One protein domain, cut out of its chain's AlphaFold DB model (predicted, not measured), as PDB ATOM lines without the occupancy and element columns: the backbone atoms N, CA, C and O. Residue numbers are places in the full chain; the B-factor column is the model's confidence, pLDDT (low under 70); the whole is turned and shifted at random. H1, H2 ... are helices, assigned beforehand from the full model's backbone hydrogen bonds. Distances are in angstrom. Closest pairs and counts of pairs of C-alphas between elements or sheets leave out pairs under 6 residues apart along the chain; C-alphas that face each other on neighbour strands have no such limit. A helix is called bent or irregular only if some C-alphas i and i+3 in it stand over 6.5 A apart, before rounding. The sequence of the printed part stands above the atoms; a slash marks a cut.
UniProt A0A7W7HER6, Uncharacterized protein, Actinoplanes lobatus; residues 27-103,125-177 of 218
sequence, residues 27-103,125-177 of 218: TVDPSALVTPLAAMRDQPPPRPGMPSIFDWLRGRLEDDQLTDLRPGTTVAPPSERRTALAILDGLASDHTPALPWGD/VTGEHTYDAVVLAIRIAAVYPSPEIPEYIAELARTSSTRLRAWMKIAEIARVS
ATOM      1  N   THR A  27      87.460  51.339 130.357       89.06
ATOM      2  CA  THR A  27      86.334  51.749 129.504       89.06
ATOM      3  C   THR A  27      85.693  53.065 129.938       89.06
ATOM      4  O   THR A  27      84.805  53.581 129.255       89.06
ATOM      5  N   VAL A  28      86.111  53.608 131.084       91.50
ATOM      6  CA  VAL A  28      85.492  54.789 131.672       91.50
ATOM      7  C   VAL A  28      86.096  56.042 131.064       91.50
ATOM      8  O   VAL A  28      87.286  56.302 131.182       91.50
ATOM      9  N   ASP A  29      85.241  56.859 130.460       92.81
ATOM     10  CA  ASP A  29      85.594  58.200 130.010       92.81
ATOM     11  C   ASP A  29      85.665  59.169 131.209       92.81
ATOM     12  O   ASP A  29      84.622  59.452 131.817       92.81
ATOM     13  N   PRO A  30      86.850  59.719 131.544       92.69
ATOM     14  CA  PRO A  30      87.002  60.663 132.648       92.69
ATOM     15  C   PRO A  30      86.107  61.900 132.522       92.69
ATOM     16  O   PRO A  30      85.569  62.376 133.522       92.69
ATOM     17  N   SER A  31      85.888  62.401 131.302       94.62
ATOM     18  CA  SER A  31      85.057  63.592 131.082       94.62
ATOM     19  C   SER A  31      83.600  63.353 131.476       94.62
ATOM     20  O   SER A  31      82.965  64.215 132.093       94.62
ATOM     21  N   ALA A  32      83.087  62.145 131.230       94.88
ATOM     22  CA  ALA A  32      81.744  61.749 131.629       94.88
ATOM     23  C   ALA A  32      81.588  61.658 133.159       94.88
ATOM     24  O   ALA A  32      80.497  61.920 133.667       94.88
ATOM     25  N   LEU A  33      82.653  61.317 133.897       94.62
ATOM     26  CA  LEU A  33      82.639  61.295 135.365       94.62
ATOM     27  C   LEU A  33      82.636  62.699 135.970       94.62
ATOM     28  O   LEU A  33      81.940  62.935 136.957       94.62
ATOM     29  N   VAL A  34      83.408  63.622 135.394       94.75
ATOM     30  CA  VAL A  34      83.566  64.984 135.928       94.75
ATOM     31  C   VAL A  34      82.382  65.882 135.564       94.75
ATOM     32  O   VAL A  34      82.035  66.775 136.333       94.75
ATOM     33  N   THR A  35      81.713  65.631 134.432       93.00
ATOM     34  CA  THR A  35      80.615  66.478 133.927       93.00
ATOM     35  C   THR A  35      79.526  66.780 134.975       93.00
ATOM     36  O   THR A  35      79.185  67.955 135.133       93.00
ATOM     37  N   PRO A  36      78.990  65.803 135.740       92.44
ATOM     38  CA  PRO A  36      78.009  66.100 136.786       92.44
ATOM     39  C   PRO A  36      78.553  66.994 137.910       92.44
ATOM     40  O   PRO A  36      77.821  67.845 138.406       92.44
ATOM     41  N   LEU A  37      79.832  66.858 138.280       91.88
ATOM     42  CA  LEU A  37      80.462  67.717 139.289       91.88
ATOM     43  C   LEU A  37      80.616  69.153 138.787       91.88
ATOM     44  O   LEU A  37      80.306  70.098 139.507       91.88
ATOM     45  N   ALA A  38      81.027  69.321 137.528       91.94
ATOM     46  CA  ALA A  38      81.128  70.634 136.902       91.94
ATOM     47  C   ALA A  38      79.771  71.360 136.846       91.94
ATOM     48  O   ALA A  38      79.729  72.585 136.940       91.94
ATOM     49  N   ALA A  39      78.658  70.624 136.734       90.62
ATOM     50  CA  ALA A  39      77.311  71.195 136.778       90.62
ATOM     51  C   ALA A  39      76.882  71.656 138.186       90.62
ATOM     52  O   ALA A  39      76.033  72.536 138.301       90.62
ATOM     53  N   MET A  40      77.471  71.093 139.247       89.06
ATOM     54  CA  MET A  40      77.242  71.509 140.640       89.06
ATOM     55  C   MET A  40      78.158  72.652 141.087       89.06
ATOM     56  O   MET A  40      78.032  73.148 142.207       89.06
ATOM     57  N   ARG A  41      79.076  73.088 140.221       90.00
ATOM     58  CA  ARG A  41      79.964  74.208 140.507       90.00
ATOM     59  C   ARG A  41      79.150  75.442 140.918       90.00
ATOM     60  O   ARG A  41      78.145  75.773 140.292       90.00
ATOM     61  N   ASP A  42      79.621  76.109 141.969       87.94
ATOM     62  CA  ASP A  42      79.077  77.357 142.517       87.94
ATOM     63  C   ASP A  42      77.611  77.268 142.995       87.94
ATOM     64  O   ASP A  42      77.002  78.289 143.315       87.94
ATOM     65  N   GLN A  43      77.032  76.062 143.096       92.12
ATOM     66  CA  GLN A  43      75.720  75.889 143.717       92.12
ATOM     67  C   GLN A  43      75.824  76.208 145.214       92.12
ATOM     68  O   GLN A  43      76.683  75.635 145.891       92.12
ATOM     69  N   PRO A  44      74.981  77.104 145.756       93.25
ATOM     70  CA  PRO A  44      75.041  77.452 147.167       93.25
ATOM     71  C   PRO A  44      74.605  76.263 148.034       93.25
ATOM     72  O   PRO A  44      73.772  75.454 147.607       93.25
ATOM     73  N   PRO A  45      75.114  76.146 149.274       91.88
ATOM     74  CA  PRO A  45      74.613  75.147 150.205       91.88
ATOM     75  C   PRO A  45      73.107  75.364 150.455       91.88
ATOM     76  O   PRO A  45      72.668  76.502 150.638       91.88
ATOM     77  N   PRO A  46      72.287  74.296 150.498       89.62
ATOM     78  CA  PRO A  46      70.832  74.414 150.613       89.62
ATOM     79  C   PRO A  46      70.366  74.988 151.955       89.62
ATOM     80  O   PRO A  46      69.212  75.400 152.076       89.62
ATOM     81  N   ARG A  47      71.221  74.966 152.986       91.25
ATOM     82  CA  ARG A  47      70.927  75.498 154.321       91.25
ATOM     83  C   ARG A  47      72.179  76.131 154.937       91.25
ATOM     84  O   ARG A  47      73.277  75.613 154.733       91.25
ATOM     85  N   PRO A  48      72.037  77.211 155.722       90.12
ATOM     86  CA  PRO A  48      73.143  77.746 156.507       90.12
ATOM     87  C   PRO A  48      73.558  76.760 157.610       90.12
ATOM     88  O   PRO A  48      72.732  75.993 158.107       90.12
ATOM     89  N   GLY A  49      74.831  76.799 158.008       90.12
ATOM     90  CA  GLY A  49      75.350  75.996 159.123       90.12
ATOM     91  C   GLY A  49      75.524  74.501 158.829       90.12
ATOM     92  O   GLY A  49      75.643  73.712 159.762       90.12
ATOM     93  N   MET A  50      75.524  74.093 157.555       92.62
ATOM     94  CA  MET A  50      75.903  72.727 157.181       92.62
ATOM     95  C   MET A  50      77.359  72.436 157.589       92.62
ATOM     96  O   MET A  50      78.185  73.351 157.533       92.62
ATOM     97  N   PRO A  51      77.703  71.187 157.962       94.50
ATOM     98  CA  PRO A  51      79.084  70.818 158.271       94.50
ATOM     99  C   PRO A  51      80.021  71.098 157.092       94.50
ATOM    100  O   PRO A  51      79.638  70.888 155.941       94.50
ATOM    101  N   SER A  52      81.246  71.548 157.364       94.94
ATOM    102  CA  SER A  52      82.218  71.915 156.328       94.94
ATOM    103  C   SER A  52      83.184  70.776 156.001       94.94
ATOM    104  O   SER A  52      83.712  70.115 156.899       94.94
ATOM    105  N   ILE A  53      83.499  70.594 154.714       95.81
ATOM    106  CA  ILE A  53      84.579  69.691 154.290       95.81
ATOM    107  C   ILE A  53      85.948  70.155 154.807       95.81
ATOM    108  O   ILE A  53      86.815  69.323 155.070       95.81
ATOM    109  N   PHE A  54      86.133  71.467 155.000       96.62
ATOM    110  CA  PHE A  54      87.361  72.024 155.568       96.62
ATOM    111  C   PHE A  54      87.533  71.590 157.023       96.62
ATOM    112  O   PHE A  54      88.607  71.124 157.391       96.62
ATOM    113  N   ASP A  55      86.471  71.673 157.827       96.25
ATOM    114  CA  ASP A  55      86.508  71.263 159.235       96.25
ATOM    115  C   ASP A  55      86.737  69.757 159.362       96.25
ATOM    116  O   ASP A  55      87.544  69.308 160.176       96.25
ATOM    117  N   TRP A  56      86.083  68.966 158.505       95.19
ATOM    118  CA  TRP A  56      86.302  67.524 158.456       95.19
ATOM    119  C   TRP A  56      87.757  67.172 158.112       95.19
ATOM    120  O   TRP A  56      88.368  66.351 158.798       95.19
ATOM    121  N   LEU A  57      88.347  67.807 157.092       96.19
ATOM    122  CA  LEU A  57      89.747  67.572 156.721       96.19
ATOM    123  C   LEU A  57      90.725  68.059 157.781       96.19
ATOM    124  O   LEU A  57      91.704  67.367 158.044       96.19
ATOM    125  N   ARG A  58      90.461  69.208 158.410       98.06
ATOM    126  CA  ARG A  58      91.253  69.685 159.545       98.06
ATOM    127  C   ARG A  58      91.264  68.652 160.662       98.06
ATOM    128  O   ARG A  58      92.346  68.253 161.079       98.06
ATOM    129  N   GLY A  59      90.092  68.152 161.056       96.19
ATOM    130  CA  GLY A  59      89.979  67.102 162.066       96.19
ATOM    131  C   GLY A  59      90.818  65.873 161.714       96.19
ATOM    132  O   GLY A  59      91.556  65.374 162.554       96.19
ATOM    133  N   ARG A  60      90.807  65.437 160.445       95.12
ATOM    134  CA  ARG A  60      91.673  64.333 159.992       95.12
ATOM    135  C   ARG A  60      93.166  64.651 160.052       95.12
ATOM    136  O   ARG A  60      93.964  63.764 160.328       95.12
ATOM    137  N   LEU A  61      93.560  65.877 159.723       97.88
ATOM    138  CA  LEU A  61      94.963  66.297 159.732       97.88
ATOM    139  C   LEU A  61      95.505  66.494 161.155       97.88
ATOM    140  O   LEU A  61      96.707  66.347 161.369       97.88
ATOM    141  N   GLU A  62      94.641  66.807 162.114       97.88
ATOM    142  CA  GLU A  62      94.997  66.997 163.523       97.88
ATOM    143  C   GLU A  62      94.933  65.690 164.335       97.88
ATOM    144  O   GLU A  62      95.603  65.581 165.359       97.88
ATOM    145  N   ASP A  63      94.196  64.679 163.865       96.19
ATOM    146  CA  ASP A  63      94.052  63.390 164.547       96.19
ATOM    147  C   ASP A  63      95.269  62.462 164.333       96.19
ATOM    148  O   ASP A  63      95.556  61.987 163.230       96.19
ATOM    149  N   ASP A  64      95.987  62.179 165.422       95.75
ATOM    150  CA  ASP A  64      97.121  61.244 165.470       95.75
ATOM    151  C   ASP A  64      96.689  59.766 165.490       95.75
ATOM    152  O   ASP A  64      97.543  58.881 165.413       95.75
ATOM    153  N   GLN A  65      95.392  59.484 165.633       94.81
ATOM    154  CA  GLN A  65      94.824  58.167 165.930       94.81
ATOM    155  C   GLN A  65      93.723  57.751 164.939       94.81
ATOM    156  O   GLN A  65      92.830  56.984 165.298       94.81
ATOM    157  N   LEU A  66      93.798  58.202 163.680       92.50
ATOM    158  CA  LEU A  66      92.837  57.806 162.641       92.50
ATOM    159  C   LEU A  66      92.696  56.277 162.548       92.50
ATOM    160  O   LEU A  66      93.647  55.565 162.218       92.50
ATOM    161  N   THR A  67      91.480  55.779 162.778       88.81
ATOM    162  CA  THR A  67      91.171  54.339 162.771       88.81
ATOM    163  C   THR A  67      90.627  53.832 161.436       88.81
ATOM    164  O   THR A  67      90.532  52.627 161.229       88.81
ATOM    165  N   ASP A  68      90.242  54.731 160.529       87.31
ATOM    166  CA  ASP A  68      89.575  54.422 159.257       87.31
ATOM    167  C   ASP A  68      90.534  54.398 158.052       87.31
ATOM    168  O   ASP A  68      90.133  54.579 156.900       87.31
ATOM    169  N   LEU A  69      91.823  54.186 158.313       89.56
ATOM    170  CA  LEU A  69      92.856  54.160 157.288       89.56
ATOM    171  C   LEU A  69      92.795  52.883 156.446       89.56
ATOM    172  O   LEU A  69      92.463  51.794 156.919       89.56
ATOM    173  N   ARG A  70      93.204  53.001 155.179       84.25
ATOM    174  CA  ARG A  70      93.431  51.839 154.314       84.25
ATOM    175  C   ARG A  70      94.444  50.883 154.974       84.25
ATOM    176  O   ARG A  70      95.451  51.361 155.505       84.25
ATOM    177  N   PRO A  71      94.269  49.550 154.859       85.56
ATOM    178  CA  PRO A  71      95.279  48.591 155.303       85.56
ATOM    179  C   PRO A  71      96.678  48.934 154.777       85.56
ATOM    180  O   PRO A  71      96.852  49.225 153.592       85.56
ATOM    181  N   GLY A  72      97.668  48.923 155.672       88.50
ATOM    182  CA  GLY A  72      99.057  49.277 155.359       88.50
ATOM    183  C   GLY A  72      99.345  50.781 155.274       88.50
ATOM    184  O   GLY A  72     100.472  51.157 154.968       88.50
ATOM    185  N   THR A  73      98.364  51.647 155.546       90.75
ATOM    186  CA  THR A  73      98.556  53.101 155.630       90.75
ATOM    187  C   THR A  73      98.581  53.543 157.088       90.75
ATOM    188  O   THR A  73      97.772  53.090 157.891       90.75
ATOM    189  N   THR A  74      99.488  54.456 157.422       94.56
ATOM    190  CA  THR A  74      99.545  55.125 158.726       94.56
ATOM    191  C   THR A  74      99.191  56.603 158.591       94.56
ATOM    192  O   THR A  74      99.212  57.178 157.490       94.56
ATOM    193  N   VAL A  75      98.870  57.232 159.724       96.25
ATOM    194  CA  VAL A  75      98.744  58.690 159.820       96.25
ATOM    195  C   VAL A  75     100.012  59.338 159.258       96.25
ATOM    196  O   VAL A  75     101.125  58.852 159.477       96.25
ATOM    197  N   ALA A  76      99.848  60.400 158.468       96.75
ATOM    198  CA  ALA A  76     100.981  61.097 157.870       96.75
ATOM    199  C   ALA A  76     101.890  61.729 158.951       96.75
ATOM    200  O   ALA A  76     101.406  62.116 160.019       96.75
ATOM    201  N   PRO A  77     103.204  61.874 158.699       97.75
ATOM    202  CA  PRO A  77     104.118  62.512 159.643       97.75
ATOM    203  C   PRO A  77     103.631  63.900 160.107       97.75
ATOM    204  O   PRO A  77     103.062  64.648 159.308       97.75
ATOM    205  N   PRO A  78     103.884  64.310 161.370       98.12
ATOM    206  CA  PRO A  78     103.445  65.614 161.881       98.12
ATOM    207  C   PRO A  78     103.889  66.813 161.030       98.12
ATOM    208  O   PRO A  78     103.155  67.790 160.907       98.12
ATOM    209  N   SER A  79     105.081  66.759 160.429       98.19
ATOM    210  CA  SER A  79     105.577  67.810 159.531       98.19
ATOM    211  C   SER A  79     104.736  67.941 158.261       98.19
ATOM    212  O   SER A  79     104.402  69.056 157.876       98.19
ATOM    213  N   GLU A  80     104.357  66.824 157.637       98.38
ATOM    214  CA  GLU A  80     103.497  66.823 156.450       98.38
ATOM    215  C   GLU A  80     102.102  67.348 156.780       98.38
ATOM    216  O   GLU A  80     101.566  68.177 156.048       98.38
ATOM    217  N   ARG A  81     101.539  66.934 157.919       98.44
ATOM    218  CA  ARG A  81     100.220  67.395 158.369       98.44
ATOM    219  C   ARG A  81     100.195  68.896 158.633       98.44
ATOM    220  O   ARG A  81      99.278  69.560 158.169       98.44
ATOM    221  N   ARG A  82     101.240  69.459 159.254       98.62
ATOM    222  CA  ARG A  82     101.387  70.921 159.389       98.62
ATOM    223  C   ARG A  82     101.414  71.633 158.036       98.62
ATOM    224  O   ARG A  82     100.763  72.661 157.885       98.62
ATOM    225  N   THR A  83     102.122  71.083 157.051       98.56
ATOM    226  CA  THR A  83     102.127  71.637 155.688       98.56
ATOM    227  C   THR A  83     100.735  71.582 155.059       98.56
ATOM    228  O   THR A  83     100.284  72.576 154.499       98.56
ATOM    229  N   ALA A  84     100.026  70.456 155.171       98.38
ATOM    230  CA  ALA A  84      98.664  70.329 154.654       98.38
ATOM    231  C   ALA A  84      97.681  71.283 155.345       98.38
ATOM    232  O   ALA A  84      96.850  71.871 154.661       98.38
ATOM    233  N   LEU A  85      97.801  71.479 156.662       98.75
ATOM    234  CA  LEU A  85      96.998  72.446 157.416       98.75
ATOM    235  C   LEU A  85      97.222  73.873 156.910       98.75
ATOM    236  O   LEU A  85      96.251  74.565 156.640       98.75
ATOM    237  N   ALA A  86      98.473  74.277 156.672       98.62
ATOM    238  CA  ALA A  86      98.771  75.597 156.115       98.62
ATOM    239  C   ALA A  86      98.194  75.789 154.698       98.62
ATOM    240  O   ALA A  86      97.702  76.867 154.365       98.62
ATOM    241  N   ILE A  87      98.221  74.746 153.857       98.50
ATOM    242  CA  ILE A  87      97.574  74.783 152.534       98.50
ATOM    243  C   ILE A  87      96.051  74.900 152.697       98.50
ATOM    244  O   ILE A  87      95.424  75.695 152.000       98.50
ATOM    245  N   LEU A  88      95.459  74.138 153.621       98.25
ATOM    246  CA  LEU A  88      94.023  74.154 153.901       98.25
ATOM    247  C   LEU A  88      93.566  75.528 154.415       98.25
ATOM    248  O   LEU A  88      92.540  76.021 153.956       98.25
ATOM    249  N   ASP A  89      94.342  76.163 155.297       98.31
ATOM    250  CA  ASP A  89      94.121  77.536 155.777       98.31
ATOM    251  C   ASP A  89      94.126  78.539 154.619       98.31
ATOM    252  O   ASP A  89      93.226  79.375 154.507       98.31
ATOM    253  N   GLY A  90      95.108  78.422 153.720       97.75
ATOM    254  CA  GLY A  90      95.191  79.248 152.519       97.75
ATOM    255  C   GLY A  90      93.951  79.107 151.637       97.75
ATOM    256  O   GLY A  90      93.338  80.113 151.286       97.75
ATOM    257  N   LEU A  91      93.537  77.871 151.343       96.81
ATOM    258  CA  LEU A  91      92.338  77.594 150.543       96.81
ATOM    259  C   LEU A  91      91.045  78.053 151.223       96.81
ATOM    260  O   LEU A  91      90.108  78.426 150.529       96.81
ATOM    261  N   ALA A  92      90.966  77.997 152.554       96.31
ATOM    262  CA  ALA A  92      89.788  78.432 153.301       96.31
ATOM    263  C   ALA A  92      89.633  79.961 153.288       96.31
ATOM    264  O   ALA A  92      88.511  80.462 153.300       96.31
ATOM    265  N   SER A  93      90.746  80.701 153.249       96.44
ATOM    266  CA  SER A  93      90.744  82.167 153.319       96.44
ATOM    267  C   SER A  93      90.094  82.857 152.111       96.44
ATOM    268  O   SER A  93      89.551  83.951 152.258       96.44
ATOM    269  N   ASP A  94      90.116  82.216 150.939       92.56
ATOM    270  CA  ASP A  94      89.543  82.723 149.686       92.56
ATOM    271  C   ASP A  94      88.346  81.888 149.192       92.56
ATOM    272  O   ASP A  94      87.882  82.045 148.060       92.56
ATOM    273  N   HIS A  95      87.843  80.984 150.037       91.69
ATOM    274  CA  HIS A  95      86.771  80.070 149.683       91.69
ATOM    275  C   HIS A  95      85.393  80.744 149.716       91.69
ATOM    276  O   HIS A  95      84.970  81.290 150.734       91.69
ATOM    277  N   THR A  96      84.637  80.593 148.628       89.50
ATOM    278  CA  THR A  96      83.189  80.843 148.611       89.50
ATOM    279  C   THR A  96      82.439  79.536 148.887       89.50
ATOM    280  O   THR A  96      82.541  78.626 148.057       89.50
ATOM    281  N   PRO A  97      81.663  79.430 149.986       90.44
ATOM    282  CA  PRO A  97      80.880  78.240 150.310       90.44
ATOM    283  C   PRO A  97      80.002  77.769 149.152       90.44
ATOM    284  O   PRO A  97      79.116  78.491 148.694       90.44
ATOM    285  N   ALA A  98      80.230  76.535 148.716       93.12
ATOM    286  CA  ALA A  98      79.435  75.858 147.706       93.12
ATOM    287  C   ALA A  98      78.938  74.505 148.235       93.12
ATOM    288  O   ALA A  98      79.195  74.116 149.385       93.12
ATOM    289  N   LEU A  99      78.184  73.807 147.394       91.81
ATOM    290  CA  LEU A  99      77.682  72.463 147.622       91.81
ATOM    291  C   LEU A  99      78.568  71.440 146.891       91.81
ATOM    292  O   LEU A  99      78.322  71.150 145.718       91.81
ATOM    293  N   PRO A 100      79.599  70.879 147.549       93.06
ATOM    294  CA  PRO A 100      80.247  69.678 147.054       93.06
ATOM    295  C   PRO A 100      79.337  68.458 147.269       93.06
ATOM    296  O   PRO A 100      78.456  68.443 148.132       93.06
ATOM    297  N   TRP A 101      79.595  67.396 146.516       93.19
ATOM    298  CA  TRP A 101      79.036  66.075 146.767       93.19
ATOM    299  C   TRP A 101      79.523  65.510 148.110       93.19
ATOM    300  O   TRP A 101      78.754  64.928 148.882       93.19
ATOM    301  N   GLY A 102      80.817  65.689 148.393       90.88
ATOM    302  CA  GLY A 102      81.469  65.330 149.652       90.88
ATOM    303  C   GLY A 102      81.869  63.856 149.768       90.88
ATOM    304  O   GLY A 102      82.701  63.520 150.609       90.88
ATOM    305  N   ASP A 103      81.328  62.977 148.920       89.19
ATOM    306  CA  ASP A 103      81.673  61.548 148.872       89.19
ATOM    307  C   ASP A 103      81.588  60.978 147.453       89.19
ATOM    308  O   ASP A 103      80.725  60.164 147.121       89.19
ATOM    309  N   VAL A 125      77.392  68.165 153.105       93.81
ATOM    310  CA  VAL A 125      78.413  69.103 153.595       93.81
ATOM    311  C   VAL A 125      78.469  70.356 152.721       93.81
ATOM    312  O   VAL A 125      78.061  70.333 151.562       93.81
ATOM    313  N   THR A 126      78.974  71.455 153.272       95.81
ATOM    314  CA  THR A 126      79.404  72.628 152.503       95.81
ATOM    315  C   THR A 126      80.910  72.579 152.270       95.81
ATOM    316  O   THR A 126      81.647  71.899 152.986       95.81
ATOM    317  N   GLY A 127      81.385  73.272 151.244       94.12
ATOM    318  CA  GLY A 127      82.796  73.309 150.914       94.12
ATOM    319  C   GLY A 127      83.016  73.662 149.462       94.12
ATOM    320  O   GLY A 127      82.226  74.381 148.855       94.12
ATOM    321  N   GLU A 128      84.088  73.131 148.888       94.19
ATOM    322  CA  GLU A 128      84.514  73.488 147.543       94.19
ATOM    323  C   GLU A 128      84.352  72.336 146.550       94.19
ATOM    324  O   GLU A 128      84.816  71.227 146.798       94.19
ATOM    325  N   HIS A 129      83.784  72.622 145.374       93.12
ATOM    326  CA  HIS A 129      83.627  71.642 144.290       93.12
ATOM    327  C   HIS A 129      84.957  70.995 143.846       93.12
ATOM    328  O   HIS A 129      84.973  69.841 143.416       93.12
ATOM    329  N   THR A 130      86.087  71.706 143.976       95.38
ATOM    330  CA  THR A 130      87.421  71.173 143.653       95.38
ATOM    331  C   THR A 130      87.762  69.930 144.480       95.38
ATOM    332  O   THR A 130      88.471  69.053 143.986       95.38
ATOM    333  N   TYR A 131      87.228  69.799 145.700       95.38
ATOM    334  CA  TYR A 131      87.428  68.609 146.526       95.38
ATOM    335  C   TYR A 131      86.928  67.333 145.825       95.38
ATOM    336  O   TYR A 131      87.668  66.352 145.730       95.38
ATOM    337  N   ASP A 132      85.716  67.346 145.261       94.50
ATOM    338  CA  ASP A 132      85.170  66.169 144.570       94.50
ATOM    339  C   ASP A 132      85.959  65.847 143.295       94.50
ATOM    340  O   ASP A 132      86.221  64.678 142.993       94.50
ATOM    341  N   ALA A 133      86.399  66.883 142.574       94.81
ATOM    342  CA  ALA A 133      87.261  66.728 141.406       94.81
ATOM    343  C   ALA A 133      88.594  66.055 141.771       94.81
ATOM    344  O   ALA A 133      89.066  65.187 141.039       94.81
ATOM    345  N   VAL A 134      89.175  66.386 142.929       95.06
ATOM    346  CA  VAL A 134      90.378  65.721 143.448       95.06
ATOM    347  C   VAL A 134      90.130  64.256 143.778       95.06
ATOM    348  O   VAL A 134      90.942  63.407 143.401       95.06
ATOM    349  N   VAL A 135      89.014  63.930 144.433       92.62
ATOM    350  CA  VAL A 135      88.670  62.536 144.749       92.62
ATOM    351  C   VAL A 135      88.567  61.695 143.471       92.62
ATOM    352  O   VAL A 135      89.046  60.557 143.446       92.62
ATOM    353  N   LEU A 136      88.011  62.252 142.389       92.06
ATOM    354  CA  LEU A 136      88.022  61.609 141.074       92.06
ATOM    355  C   LEU A 136      89.420  61.539 140.460       92.06
ATOM    356  O   LEU A 136      89.804  60.477 139.976       92.06
ATOM    357  N   ALA A 137      90.184  62.633 140.479       93.38
ATOM    358  CA  ALA A 137      91.518  62.691 139.883       93.38
ATOM    359  C   ALA A 137      92.438  61.613 140.465       93.38
ATOM    360  O   ALA A 137      93.101  60.902 139.714       93.38
ATOM    361  N   ILE A 138      92.421  61.427 141.788       90.44
ATOM    362  CA  ILE A 138      93.202  60.389 142.473       90.44
ATOM    363  C   ILE A 138      92.799  58.987 141.979       90.44
ATOM    364  O   ILE A 138      93.657  58.136 141.739       90.44
ATOM    365  N   ARG A 139      91.497  58.733 141.790       87.19
ATOM    366  CA  ARG A 139      90.987  57.443 141.290       87.19
ATOM    367  C   ARG A 139      91.393  57.194 139.845       87.19
ATOM    368  O   ARG A 139      91.853  56.104 139.519       87.19
ATOM    369  N   ILE A 140      91.229  58.202 138.998       89.88
ATOM    370  CA  ILE A 140      91.559  58.131 137.576       89.88
ATOM    371  C   ILE A 140      93.063  57.914 137.414       89.88
ATOM    372  O   ILE A 140      93.458  57.017 136.681       89.88
ATOM    373  N   ALA A 141      93.897  58.633 138.170       90.19
ATOM    374  CA  ALA A 141      95.349  58.470 138.151       90.19
ATOM    375  C   ALA A 141      95.818  57.076 138.614       90.19
ATOM    376  O   ALA A 141      96.851  56.593 138.154       90.19
ATOM    377  N   ALA A 142      95.064  56.397 139.489       86.44
ATOM    378  CA  ALA A 142      95.383  55.026 139.903       86.44
ATOM    379  C   ALA A 142      95.232  54.005 138.755       86.44
ATOM    380  O   ALA A 142      95.932  52.988 138.725       86.44
ATOM    381  N   VAL A 143      94.336  54.287 137.808       86.88
ATOM    382  CA  VAL A 143      94.041  53.444 136.639       86.88
ATOM    383  C   VAL A 143      94.882  53.870 135.439       86.88
ATOM    384  O   VAL A 143      95.499  53.033 134.785       86.88
ATOM    385  N   TYR A 144      94.929  55.176 135.192       87.25
ATOM    386  CA  TYR A 144      95.609  55.828 134.084       87.25
ATOM    387  C   TYR A 144      96.719  56.723 134.639       87.25
ATOM    388  O   TYR A 144      96.517  57.931 134.794       87.25
ATOM    389  N   PRO A 145      97.884  56.154 134.988       85.56
ATOM    390  CA  PRO A 145      98.989  56.932 135.522       85.56
ATOM    391  C   PRO A 145      99.568  57.810 134.408       85.56
ATOM    392  O   PRO A 145     100.434  57.386 133.647       85.56
ATOM    393  N   SER A 146      99.069  59.038 134.306       91.81
ATOM    394  CA  SER A 146      99.616  60.083 133.447       91.81
ATOM    395  C   SER A 146      99.846  61.351 134.273       91.81
ATOM    396  O   SER A 146      98.983  61.719 135.080       91.81
ATOM    397  N   PRO A 147     100.992  62.036 134.090       89.81
ATOM    398  CA  PRO A 147     101.274  63.296 134.774       89.81
ATOM    399  C   PRO A 147     100.307  64.423 134.384       89.81
ATOM    400  O   PRO A 147     100.237  65.407 135.115       89.81
ATOM    401  N   GLU A 148      99.563  64.261 133.284       94.31
ATOM    402  CA  GLU A 148      98.619  65.237 132.724       94.31
ATOM    403  C   GLU A 148      97.194  65.102 133.294       94.31
ATOM    404  O   GLU A 148      96.351  65.967 133.060       94.31
ATOM    405  N   ILE A 149      96.893  64.029 134.045       93.06
ATOM    406  CA  ILE A 149      95.554  63.825 134.630       93.06
ATOM    407  C   ILE A 149      95.109  65.011 135.499       93.06
ATOM    408  O   ILE A 149      93.963  65.431 135.346       93.06
ATOM    409  N   PRO A 150      95.942  65.588 136.389       93.94
ATOM    410  CA  PRO A 150      95.527  66.744 137.178       93.94
ATOM    411  C   PRO A 150      95.116  67.938 136.308       93.94
ATOM    412  O   PRO A 150      94.075  68.537 136.554       93.94
ATOM    413  N   GLU A 151      95.884  68.271 135.272       95.94
ATOM    414  CA  GLU A 151      95.558  69.355 134.339       95.94
ATOM    415  C   GLU A 151      94.240  69.087 133.617       95.94
ATOM    416  O   GLU A 151      93.358  69.947 133.602       95.94
ATOM    417  N   TYR A 152      94.078  67.873 133.093       96.06
ATOM    418  CA  TYR A 152      92.878  67.481 132.367       96.06
ATOM    419  C   TYR A 152      91.622  67.525 133.250       96.06
ATOM    420  O   TYR A 152      90.581  68.045 132.848       96.06
ATOM    421  N   ILE A 153      91.706  67.033 134.491       96.44
ATOM    422  CA  ILE A 153      90.582  67.080 135.435       96.44
ATOM    423  C   ILE A 153      90.301  68.509 135.900       96.44
ATOM    424  O   ILE A 153      89.132  68.863 136.052       96.44
ATOM    425  N   ALA A 154      91.329  69.341 136.094       96.31
ATOM    426  CA  ALA A 154      91.145  70.748 136.438       96.31
ATOM    427  C   ALA A 154      90.358  71.488 135.348       96.31
ATOM    428  O   ALA A 154      89.396  72.189 135.664       96.31
ATOM    429  N   GLU A 155      90.704  71.269 134.076       96.94
ATOM    430  CA  GLU A 155      89.979  71.828 132.932       96.94
ATOM    431  C   GLU A 155      88.510  71.377 132.922       96.94
ATOM    432  O   GLU A 155      87.602  72.212 132.897       96.94
ATOM    433  N   LEU A 156      88.261  70.067 133.023       96.38
ATOM    434  CA  LEU A 156      86.908  69.502 133.014       96.38
ATOM    435  C   LEU A 156      86.048  69.993 134.189       96.38
ATOM    436  O   LEU A 156      84.869  70.302 134.009       96.38
ATOM    437  N   ALA A 157      86.631  70.078 135.385       95.12
ATOM    438  CA  ALA A 157      85.969  70.577 136.589       95.12
ATOM    439  C   ALA A 157      85.875  72.112 136.619       95.12
ATOM    440  O   ALA A 157      85.209  72.672 137.488       95.12
ATOM    441  N   ARG A 158      86.502  72.792 135.650       95.38
ATOM    442  CA  ARG A 158      86.577  74.251 135.532       95.38
ATOM    443  C   ARG A 158      87.228  74.911 136.755       95.38
ATOM    444  O   ARG A 158      86.811  75.991 137.168       95.38
ATOM    445  N   THR A 159      88.252  74.281 137.315       94.56
ATOM    446  CA  THR A 159      89.064  74.812 138.420       94.56
ATOM    447  C   THR A 159      90.494  75.072 137.941       94.56
ATOM    448  O   THR A 159      90.866  74.676 136.836       94.56
ATOM    449  N   SER A 160      91.323  75.747 138.737       95.88
ATOM    450  CA  SER A 160      92.736  75.916 138.371       95.88
ATOM    451  C   SER A 160      93.544  74.670 138.727       95.88
ATOM    452  O   SER A 160      93.319  74.040 139.763       95.88
ATOM    453  N   SER A 161      94.532  74.325 137.898       96.50
ATOM    454  CA  SER A 161      95.436  73.201 138.176       96.50
ATOM    455  C   SER A 161      96.205  73.402 139.483       96.50
ATOM    456  O   SER A 161      96.378  72.454 140.247       96.50
ATOM    457  N   THR A 162      96.596  74.640 139.804       97.12
ATOM    458  CA  THR A 162      97.208  74.998 141.092       97.12
ATOM    459  C   THR A 162      96.290  74.663 142.268       97.12
ATOM    460  O   THR A 162      96.735  74.025 143.223       97.12
ATOM    461  N   ARG A 163      95.004  75.038 142.194       96.69
ATOM    462  CA  ARG A 163      94.033  74.781 143.265       96.69
ATOM    463  C   ARG A 163      93.715  73.294 143.387       96.69
ATOM    464  O   ARG A 163      93.724  72.766 144.497       96.69
ATOM    465  N   LEU A 164      93.543  72.592 142.265       96.69
ATOM    466  CA  LEU A 164      93.381  71.135 142.251       96.69
ATOM    467  C   LEU A 164      94.581  70.437 142.910       96.69
ATOM    468  O   LEU A 164      94.396  69.593 143.779       96.69
ATOM    469  N   ARG A 165      95.817  70.811 142.556       96.81
ATOM    470  CA  ARG A 165      97.040  70.217 143.122       96.81
ATOM    471  C   ARG A 165      97.177  70.480 144.626       96.81
ATOM    472  O   ARG A 165      97.587  69.577 145.354       96.81
ATOM    473  N   ALA A 166      96.789  71.664 145.100       97.75
ATOM    474  CA  ALA A 166      96.731  71.972 146.529       97.75
ATOM    475  C   ALA A 166      95.756  71.034 147.268       97.75
ATOM    476  O   ALA A 166      96.136  70.389 148.247       97.75
ATOM    477  N   TRP A 167      94.541  70.871 146.736       97.50
ATOM    478  CA  TRP A 167      93.557  69.922 147.260       97.50
ATOM    479  C   TRP A 167      94.036  68.465 147.193       97.50
ATOM    480  O   TRP A 167      93.834  67.718 148.149       97.50
ATOM    481  N   MET A 168      94.717  68.051 146.117       96.50
ATOM    482  CA  MET A 168      95.303  66.707 146.004       96.50
ATOM    483  C   MET A 168      96.322  66.459 147.111       96.50
ATOM    484  O   MET A 168      96.321  65.382 147.706       96.50
ATOM    485  N   LYS A 169      97.156  67.459 147.426       97.25
ATOM    486  CA  LYS A 169      98.156  67.343 148.489       97.25
ATOM    487  C   LYS A 169      97.511  67.183 149.865       97.25
ATOM    488  O   LYS A 169      97.946  66.340 150.648       97.25
ATOM    489  N   ILE A 170      96.451  67.945 150.138       97.94
ATOM    490  CA  ILE A 170      95.658  67.806 151.365       97.94
ATOM    491  C   ILE A 170      95.024  66.417 151.436       97.94
ATOM    492  O   ILE A 170      95.179  65.737 152.445       97.94
ATOM    493  N   ALA A 171      94.351  65.972 150.372       95.56
ATOM    494  CA  ALA A 171      93.668  64.681 150.333       95.56
ATOM    495  C   ALA A 171      94.637  63.500 150.532       95.56
ATOM    496  O   ALA A 171      94.327  62.564 151.271       95.56
ATOM    497  N   GLU A 172      95.826  63.566 149.925       94.75
ATOM    498  CA  GLU A 172      96.903  62.588 150.105       94.75
ATOM    499  C   GLU A 172      97.346  62.489 151.574       94.75
ATOM    500  O   GLU A 172      97.425  61.388 152.128       94.75
ATOM    501  N   ILE A 173      97.624  63.630 152.213       97.00
ATOM    502  CA  ILE A 173      98.132  63.690 153.593       97.00
ATOM    503  C   ILE A 173      97.033  63.340 154.603       97.00
ATOM    504  O   ILE A 173      97.284  62.592 155.546       97.00
ATOM    505  N   ALA A 174      95.800  63.794 154.368       96.06
ATOM    506  CA  ALA A 174      94.618  63.460 155.166       96.06
ATOM    507  C   ALA A 174      94.146  62.006 154.974       96.06
ATOM    508  O   ALA A 174      93.158  61.585 155.583       96.06
ATOM    509  N   ARG A 175      94.840  61.227 154.128       93.38
ATOM    510  CA  ARG A 175      94.535  59.824 153.819       93.38
ATOM    511  C   ARG A 175      93.098  59.638 153.337       93.38
ATOM    512  O   ARG A 175      92.430  58.679 153.724       93.38
ATOM    513  N   VAL A 176      92.614  60.551 152.496       87.44
ATOM    514  CA  VAL A 176      91.311  60.407 151.838       87.44
ATOM    515  C   VAL A 176      91.377  59.157 150.967       87.44
ATOM    516  O   VAL A 176      92.101  59.100 149.972       87.44
ATOM    517  N   SER A 177      90.692  58.103 151.405       70.12
ATOM    518  CA  SER A 177      90.951  56.771 150.875       70.12
ATOM    519  C   SER A 177      90.393  56.597 149.464       70.12
ATOM    520  O   SER A 177      89.211  56.809 149.184       70.12
TER     521      SER A 177
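This is residues 27 to 103 and 125 to 177 of the 218 residues of an uncharacterized protein of Actinoplanes lobatus (UniProt A0A7W7HER6). Two groups of helices are bridged by one: the hairpin of H2 and H3 makes one end, H1, H4 and H5 cluster in a triangle at the other, and H6 runs between them, crossing H4 and reaching H3. The long loops before and after H2 lie at the periphery. The printed part has 130 residues with six named helices, H1 to H6 in order along the chain, and no named strand; the class is all helix, and the helix packing is mostly crossed. It is compact, with a radius of gyration of the C-alphas of 14.5 A, and rounded, spanning 38 by 37 by 24 A.

H1, residues 30 to 39, touches H4, residues 129 to 143, at a shallow tilt of 7 degrees, opposite ways; their closest C-alphas, of Val 34 and Ala 133, are 6.8 A apart. H1 also touches H5, residues 149 to 157, the same way at 37 degrees, only just a steep tilt, with the C-alphas of Ala 38 and Ala 157 closest at 4.9 A. H2, residues 53 to 62, and H3, residues 78 to 93, form a helical hairpin at a shallow tilt of 20 degrees, closest at the C-alphas of Leu 61 and Arg 81, 5.5 A. H3 touches H6, residues 161 to 173, at a steep tilt of 40 degrees, opposite ways, with the C-alphas of Ala 84 and Ile 170 closest at 5.1 A. H4 and H5 are a second helical hairpin, at 38 degrees, only just a steep tilt; the closest C-alphas, of Ala 133 and Ala 157, are 6.3 A apart. H4 touches H6 at 72 degrees, only just about perpendicular, closest at the C-alphas of Val 134 and Met 168, 5.6 A. H6 touches H5 with residues 161 to 165 alone, and the C-alphas of Ala 154 and Ser 161 are closest at 5.2 A. Among the pairs that are apart are H1 and H3, and H2 and H5. Every O i to N i+4 pair is within hydrogen-bond range in H2, H3, H5 and H6; in H1 4 of 6 are, in H4 10 of 11.

H1 begins at C-alpha 30, (87.002, 60.663, 132.648), and is 14.9 A long; it is only just irregular, C-alphas 33 and 36 being 6.8 A apart. H2 is 14.2 A long, and H3 22.6 A, from C-alpha 78 at (103.445, 65.614, 161.881). H4 is 22.3 A long, H5 11.9 A, and H6 18.3 A, ending at C-alpha 173, (98.132, 63.690, 153.593).

The C-alphas of Thr 27 and Gly 49 are the two farthest apart, 39.8 A. Residues 104 to 124 are not printed, and C-alphas 103 and 125 are 9.5 A apart across the cut. The links H1 to H2 and H2 to H3 are long. The mean pLDDT of the printed part is 93.7, and no printed residue is under 70.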